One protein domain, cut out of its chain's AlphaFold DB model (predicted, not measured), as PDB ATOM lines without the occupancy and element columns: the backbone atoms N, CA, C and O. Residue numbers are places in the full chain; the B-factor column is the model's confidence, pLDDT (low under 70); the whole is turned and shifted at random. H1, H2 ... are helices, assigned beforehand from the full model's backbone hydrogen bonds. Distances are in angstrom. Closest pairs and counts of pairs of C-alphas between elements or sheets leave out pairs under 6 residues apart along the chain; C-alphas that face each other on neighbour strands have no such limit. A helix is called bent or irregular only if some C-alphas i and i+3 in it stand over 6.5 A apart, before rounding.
ATOM      1  N   GLU A 353     284.814 -51.736   1.497       84.06
ATOM      2  CA  GLU A 353     284.493 -50.377   1.032       84.06
ATOM      3  C   GLU A 353     285.729 -49.622   0.528       84.06
ATOM      4  O   GLU A 353     285.585 -48.807  -0.380       84.06
ATOM      5  N   TYR A 354     286.917 -49.951   1.043       87.44
ATOM      6  CA  TYR A 354     288.194 -49.501   0.501       87.44
ATOM      7  C   TYR A 354     288.496 -50.160  -0.857       87.44
ATOM      8  O   TYR A 354     288.270 -51.358  -1.022       87.44
ATOM      9  N   ASP A 355     289.035 -49.386  -1.797       88.56
ATOM     10  CA  ASP A 355     289.483 -49.813  -3.128       88.56
ATOM     11  C   ASP A 355     290.905 -49.269  -3.316       88.56
ATOM     12  O   ASP A 355     291.105 -48.059  -3.202       88.56
ATOM     13  N   MET A 356     291.897 -50.146  -3.514       87.75
ATOM     14  CA  MET A 356     293.302 -49.722  -3.601       87.75
ATOM     15  C   MET A 356     293.584 -48.925  -4.879       87.75
ATOM     16  O   MET A 356     293.267 -49.373  -5.988       87.75
ATOM     17  N   ASP A 357     294.253 -47.780  -4.738       89.94
ATOM     18  CA  ASP A 357     294.720 -46.998  -5.884       89.94
ATOM     19  C   ASP A 357     296.105 -47.452  -6.402       89.94
ATOM     20  O   ASP A 357     296.729 -48.383  -5.887       89.94
ATOM     21  N   GLU A 358     296.595 -46.800  -7.463       87.38
ATOM     22  CA  GLU A 358     297.896 -47.121  -8.067       87.38
ATOM     23  C   GLU A 358     299.075 -46.889  -7.096       87.38
ATOM     24  O   GLU A 358     300.100 -47.570  -7.181       87.38
ATOM     25  N   GLN A 359     298.947 -45.946  -6.158       90.12
ATOM     26  CA  GLN A 359     299.967 -45.663  -5.154       90.12
ATOM     27  C   GLN A 359     299.969 -46.738  -4.058       90.12
ATOM     28  O   GLN A 359     301.049 -47.152  -3.627       90.12
ATOM     29  N   ASP A 360     298.796 -47.227  -3.648       92.50
ATOM     30  CA  ASP A 360     298.665 -48.361  -2.728       92.50
ATOM     31  C   ASP A 360     299.204 -49.660  -3.338       92.50
ATOM     32  O   ASP A 360     299.951 -50.373  -2.668       92.50
ATOM     33  N   ASP A 361     298.882 -49.964  -4.604       87.06
ATOM     34  CA  ASP A 361     299.425 -51.135  -5.313       87.06
ATOM     35  C   ASP A 361     300.966 -51.086  -5.335       87.06
ATOM     36  O   ASP A 361     301.635 -52.039  -4.915       87.06
ATOM     37  N   GLN A 362     301.548 -49.949  -5.746       90.50
ATOM     38  CA  GLN A 362     303.003 -49.752  -5.757       90.50
ATOM     39  C   GLN A 362     303.614 -49.859  -4.351       90.50
ATOM     40  O   GLN A 362     304.672 -50.477  -4.177       90.50
ATOM     41  N   TRP A 363     302.963 -49.297  -3.328       93.31
ATOM     42  CA  TRP A 363     303.417 -49.408  -1.941       93.31
ATOM     43  C   TRP A 363     303.377 -50.859  -1.446       93.31
ATOM     44  O   TRP A 363     304.338 -51.321  -0.825       93.31
ATOM     45  N   LEU A 364     302.309 -51.598  -1.755       91.69
ATOM     46  CA  LEU A 364     302.117 -52.977  -1.315       91.69
ATOM     47  C   LEU A 364     303.124 -53.926  -1.983       91.69
ATOM     48  O   LEU A 364     303.654 -54.816  -1.312       91.69
ATOM     49  N   GLU A 365     303.462 -53.714  -3.259       88.88
ATOM     50  CA  GLU A 365     304.562 -54.426  -3.923       88.88
ATOM     51  C   GLU A 365     305.908 -54.181  -3.227       88.88
ATOM     52  O   GLU A 365     306.619 -55.134  -2.892       88.88
ATOM     53  N   VAL A 366     306.257 -52.911  -2.980       91.56
ATOM     54  CA  VAL A 366     307.507 -52.518  -2.307       91.56
ATOM     55  C   VAL A 366     307.575 -53.117  -0.901       91.56
ATOM     56  O   VAL A 366     308.571 -53.748  -0.544       91.56
ATOM     57  N   TYR A 367     306.503 -52.997  -0.118       90.50
ATOM     58  CA  TYR A 367     306.435 -53.506   1.250       90.50
ATOM     59  C   TYR A 367     306.537 -55.039   1.313       90.50
ATOM     60  O   TYR A 367     307.287 -55.590   2.128       90.50
ATOM     61  N   ASN A 368     305.846 -55.753   0.421       91.19
ATOM     62  CA  ASN A 368     305.951 -57.209   0.339       91.19
ATOM     63  C   ASN A 368     307.359 -57.669  -0.078       91.19
ATOM     64  O   ASN A 368     307.895 -58.629   0.487       91.19
ATOM     65  N   ARG A 369     307.973 -56.980  -1.047       87.88
ATOM     66  CA  ARG A 369     309.306 -57.298  -1.575       87.88
ATOM     67  C   ARG A 369     310.423 -57.031  -0.568       87.88
ATOM     68  O   ARG A 369     311.313 -57.871  -0.442       87.88
ATOM     69  N   ASP A 370     310.371 -55.899   0.131       87.50
ATOM     70  CA  ASP A 370     311.504 -55.393   0.915       87.50
ATOM     71  C   ASP A 370     311.356 -55.656   2.425       87.50
ATOM     72  O   ASP A 370     312.365 -55.826   3.108       87.50
ATOM     73  N   HIS A 371     310.126 -55.775   2.950       85.38
ATOM     74  CA  HIS A 371     309.876 -56.121   4.357       85.38
ATOM     75  C   HIS A 371     309.409 -57.569   4.552       85.38
ATOM     76  O   HIS A 371     310.088 -58.322   5.251       85.38
ATOM     77  N   ARG A 372     308.284 -57.996   3.949       84.62
ATOM     78  CA  ARG A 372     307.727 -59.349   4.205       84.62
ATOM     79  C   ARG A 372     308.692 -60.457   3.785       84.62
ATOM     80  O   ARG A 372     309.033 -61.311   4.600       84.62
ATOM     81  N   LYS A 373     309.217 -60.385   2.560       83.50
ATOM     82  CA  LYS A 373     310.185 -61.358   2.032       83.50
ATOM     83  C   LYS A 373     311.528 -61.355   2.775       83.50
ATOM     84  O   LYS A 373     312.180 -62.391   2.846       83.50
ATOM     85  N   ALA A 374     311.939 -60.226   3.356       82.62
ATOM     86  CA  ALA A 374     313.146 -60.142   4.184       82.62
ATOM     87  C   ALA A 374     312.968 -60.763   5.586       82.62
ATOM     88  O   ALA A 374     313.956 -61.047   6.260       82.62
ATOM     89  N   GLN A 375     311.721 -60.977   6.017       86.56
ATOM     90  CA  GLN A 375     311.351 -61.580   7.303       86.56
ATOM     91  C   GLN A 375     310.786 -63.009   7.159       86.56
ATOM     92  O   GLN A 375     310.326 -63.572   8.147       86.56
ATOM     93  N   ASP A 376     310.824 -63.580   5.946       85.62
ATOM     94  CA  ASP A 376     310.232 -64.881   5.579       85.62
ATOM     95  C   ASP A 376     308.733 -64.997   5.941       85.62
ATOM     96  O   ASP A 376     308.229 -66.044   6.345       85.62
ATOM     97  N   LEU A 377     308.012 -63.875   5.821       86.81
ATOM     98  CA  LEU A 377     306.580 -63.769   6.100       86.81
ATOM     99  C   LEU A 377     305.745 -63.872   4.822       86.81
ATOM    100  O   LEU A 377     306.159 -63.432   3.747       86.81
ATOM    101  N   GLU A 378     304.517 -64.370   4.970       83.44
ATOM    102  CA  GLU A 378     303.532 -64.446   3.889       83.44
ATOM    103  C   GLU A 378     303.281 -63.075   3.237       83.44
ATOM    104  O   GLU A 378     303.250 -62.031   3.900       83.44
ATOM    105  N   ILE A 379     303.098 -63.095   1.916       84.94
ATOM    106  CA  ILE A 379     302.825 -61.920   1.084       84.94
ATOM    107  C   ILE A 379     301.383 -61.465   1.333       84.94
ATOM    108  O   ILE A 379     300.455 -62.265   1.240       84.94
ATOM    109  N   ILE A 380     301.189 -60.177   1.622       87.56
ATOM    110  CA  ILE A 380     299.858 -59.566   1.715       87.56
ATOM    111  C   ILE A 380     299.300 -59.437   0.295       87.56
ATOM    112  O   ILE A 380     299.931 -58.800  -0.548       87.56
ATOM    113  N   THR A 381     298.136 -60.025   0.025       86.88
ATOM    114  CA  THR A 381     297.424 -59.840  -1.248       86.88
ATOM    115  C   THR A 381     296.528 -58.596  -1.195       86.88
ATOM    116  O   THR A 381     296.187 -58.126  -0.106       86.88
ATOM    117  N   ARG A 382     296.152 -58.057  -2.363       83.81
ATOM    118  CA  ARG A 382     295.327 -56.842  -2.497       83.81
ATOM    119  C   ARG A 382     294.041 -56.924  -1.673       83.81
ATOM    120  O   ARG A 382     293.770 -56.056  -0.851       83.81
ATOM    121  N   GLU A 383     293.331 -58.041  -1.787       84.44
ATOM    122  CA  GLU A 383     292.039 -58.270  -1.138       84.44
ATOM    123  C   GLU A 383     292.166 -58.236   0.397       84.44
ATOM    124  O   GLU A 383     291.298 -57.720   1.103       84.44
ATOM    125  N   VAL A 384     293.279 -58.765   0.927       86.69
ATOM    126  CA  VAL A 384     293.592 -58.770   2.365       86.69
ATOM    127  C   VAL A 384     293.935 -57.363   2.865       86.69
ATOM    128  O   VAL A 384     293.590 -57.035   4.002       86.69
ATOM    129  N   PHE A 385     294.573 -56.528   2.041       89.81
ATOM    130  CA  PHE A 385     294.838 -55.127   2.373       89.81
ATOM    131  C   PHE A 385     293.543 -54.301   2.377       89.81
ATOM    132  O   PHE A 385     293.239 -53.672   3.389       89.81
ATOM    133  N   GLU A 386     292.720 -54.395   1.330       89.62
ATOM    134  CA  GLU A 386     291.418 -53.710   1.221       89.62
ATOM    135  C   GLU A 386     290.477 -54.061   2.397       89.62
ATOM    136  O   GLU A 386     289.847 -53.182   2.997       89.62
ATOM    137  N   ILE A 387     290.448 -55.335   2.823       88.19
ATOM    138  CA  ILE A 387     289.747 -55.773   4.046       88.19
ATOM    139  C   ILE A 387     290.360 -55.156   5.307       88.19
ATOM    140  O   ILE A 387     289.624 -54.746   6.209       88.19
ATOM    141  N   ALA A 388     291.691 -55.138   5.416       89.94
ATOM    142  CA  ALA A 388     292.381 -54.639   6.600       89.94
ATOM    143  C   ALA A 388     292.145 -53.136   6.798       89.94
ATOM    144  O   ALA A 388     291.814 -52.737   7.916       89.94
ATOM    145  N   ILE A 389     292.234 -52.329   5.735       91.88
ATOM    146  CA  ILE A 389     291.953 -50.891   5.802       91.88
ATOM    147  C   ILE A 389     290.469 -50.647   6.098       91.88
ATOM    148  O   ILE A 389     290.179 -50.016   7.113       91.88
ATOM    149  N   THR A 390     289.537 -51.276   5.361       89.56
ATOM    150  CA  THR A 390     288.085 -51.165   5.644       89.56
ATOM    151  C   THR A 390     287.758 -51.495   7.111       89.56
ATOM    152  O   THR A 390     286.904 -50.869   7.743       89.56
ATOM    153  N   LYS A 391     288.437 -52.492   7.698       89.94
ATOM    154  CA  LYS A 391     288.263 -52.859   9.110       89.94
ATOM    155  C   LYS A 391     288.842 -51.814  10.070       89.94
ATOM    156  O   LYS A 391     288.218 -51.541  11.093       89.94
ATOM    157  N   ILE A 392     290.011 -51.248   9.764       90.69
ATOM    158  CA  ILE A 392     290.629 -50.173  10.556       90.69
ATOM    159  C   ILE A 392     289.736 -48.929  10.540       90.69
ATOM    160  O   ILE A 392     289.473 -48.376  11.603       90.69
ATOM    161  N   GLU A 393     289.202 -48.541   9.383       88.38
ATOM    162  CA  GLU A 393     288.280 -47.409   9.228       88.38
ATOM    163  C   GLU A 393     286.990 -47.605  10.035       88.38
ATOM    164  O   GLU A 393     286.567 -46.711  10.768       88.38
ATOM    165  N   LYS A 394     286.387 -48.800   9.972       85.88
ATOM    166  CA  LYS A 394     285.150 -49.114  10.706       85.88
ATOM    167  C   LYS A 394     285.357 -49.173  12.221       85.88
ATOM    168  O   LYS A 394     284.525 -48.646  12.962       85.88
ATOM    169  N   GLU A 395     286.467 -49.737  12.700       87.69
ATOM    170  CA  GLU A 395     286.822 -49.692  14.129       87.69
ATOM    171  C   GLU A 395     287.220 -48.276  14.581       87.69
ATOM    172  O   GLU A 395     286.880 -47.883  15.695       87.69
ATOM    173  N   TRP A 396     287.867 -47.473  13.726       85.50
ATOM    174  CA  TRP A 396     288.184 -46.067  14.004       85.50
ATOM    175  C   TRP A 396     286.920 -45.210  14.126       85.50
ATOM    176  O   TRP A 396     286.748 -44.511  15.120       85.50
ATOM    177  N   HIS A 397     285.986 -45.320  13.181       84.06
ATOM    178  CA  HIS A 397     284.689 -44.640  13.233       84.06
ATOM    179  C   HIS A 397     283.866 -45.075  14.460       84.06
ATOM    180  O   HIS A 397     283.271 -44.243  15.150       84.06
ATOM    181  N   ALA A 398     283.885 -46.370  14.803       84.94
ATOM    182  CA  ALA A 398     283.277 -46.872  16.034       84.94
ATOM    183  C   ALA A 398     283.992 -46.367  17.302       84.94
ATOM    184  O   ALA A 398     283.340 -46.157  18.325       84.94
ATOM    185  N   LEU A 399     285.311 -46.157  17.258       83.12
ATOM    186  CA  LEU A 399     286.091 -45.568  18.344       83.12
ATOM    187  C   LEU A 399     285.794 -44.070  18.495       83.12
ATOM    188  O   LEU A 399     285.557 -43.632  19.614       83.12
ATOM    189  N   GLU A 400     285.704 -43.300  17.411       81.31
ATOM    190  CA  GLU A 400     285.348 -41.876  17.447       81.31
ATOM    191  C   GLU A 400     283.914 -41.656  17.968       81.31
ATOM    192  O   GLU A 400     283.682 -40.759  18.778       81.31
ATOM    193  N   LYS A 401     282.964 -42.531  17.597       79.12
ATOM    194  CA  LYS A 401     281.605 -42.565  18.180       79.12
ATOM    195  C   LYS A 401     281.596 -42.957  19.679       79.12
ATOM    196  O   LYS A 401     280.608 -42.683  20.359       79.12
ATOM    197  N   ARG A 402     282.659 -43.584  20.214       82.25
ATOM    198  CA  ARG A 402     282.797 -44.001  21.634       82.25
ATOM    199  C   ARG A 402     283.647 -43.053  22.486       82.25
ATOM    200  O   ARG A 402     283.421 -42.973  23.693       82.25
ATOM    201  N   ILE A 403     284.626 -42.365  21.899       77.25
ATOM    202  CA  ILE A 403     285.403 -41.319  22.567       77.25
ATOM    203  C   ILE A 403     284.430 -40.184  22.917       77.25
ATOM    204  O   ILE A 403     283.765 -39.659  22.021       77.25
TER     205      ILE A 403
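What this domain is: This is residues 353 to 403 of the 563 residues of the protein "PHD-finger domain-containing protein" of Colletotrichum gloeosporioides (strain Cg-14) (UniProt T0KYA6). Two helices of nearly equal length, H1 and H2, make a wide, open L whose corner lies where the first residues of both helices come near each other. The link, residues 376 to 381, folds back from the far end of H1 to this corner, residues 353 to 356 lie beside H2, and residues 395 to 403, of which 395 to 400 belong to H2, stick out. The printed part has 51 residues with two named helices, H1 then H2, and no named strand; the class is all helix. It is loose, with a radius of gyration of the C-alphas of 13.4 A, and elongated, spanning 39 by 23 by 14 A.

How they stand to each other: H1, residues 358 to 375, and H2, residues 382 to 400, are close but not clearly touching, with 2 pairs of C-alphas within 8 A. Their closest C-alphas, those of Asp 361 and Arg 382, are 7.6 A apart. Their lines are about perpendicular, at 79 degrees, and their centres are 19.0 A apart. In H2 every O i to N i+4 pair is within hydrogen-bond range; in H1 it is 11 of 14.

Where its parts are: H1 begins with C-alpha 358 at (297.896, -47.121, -8.067) and measures 25.0 A from first to last C-alpha. It has a kink of 30 degrees near residue 369 and is neither bent nor irregular, but only just: C-alphas 369 and 372 are 6.3 A apart. H2 runs 26.9 A, from C-alpha 382 at (295.327, -56.842, -2.497) to C-alpha 400 at (285.348, -41.876, 17.447).

The domain as a whole: The two C-alphas farthest apart, those of Ala 374 and Lys 401, are 38.7 A apart. Without the stretch that stands free, residues 395 to 403, the body spans 30 by 19 by 13 A. The link from H1 to H2 is short, with 6 residues, and the printed part has no cut. The mean pLDDT of the printed part is 87.1, and no printed residue is under 70.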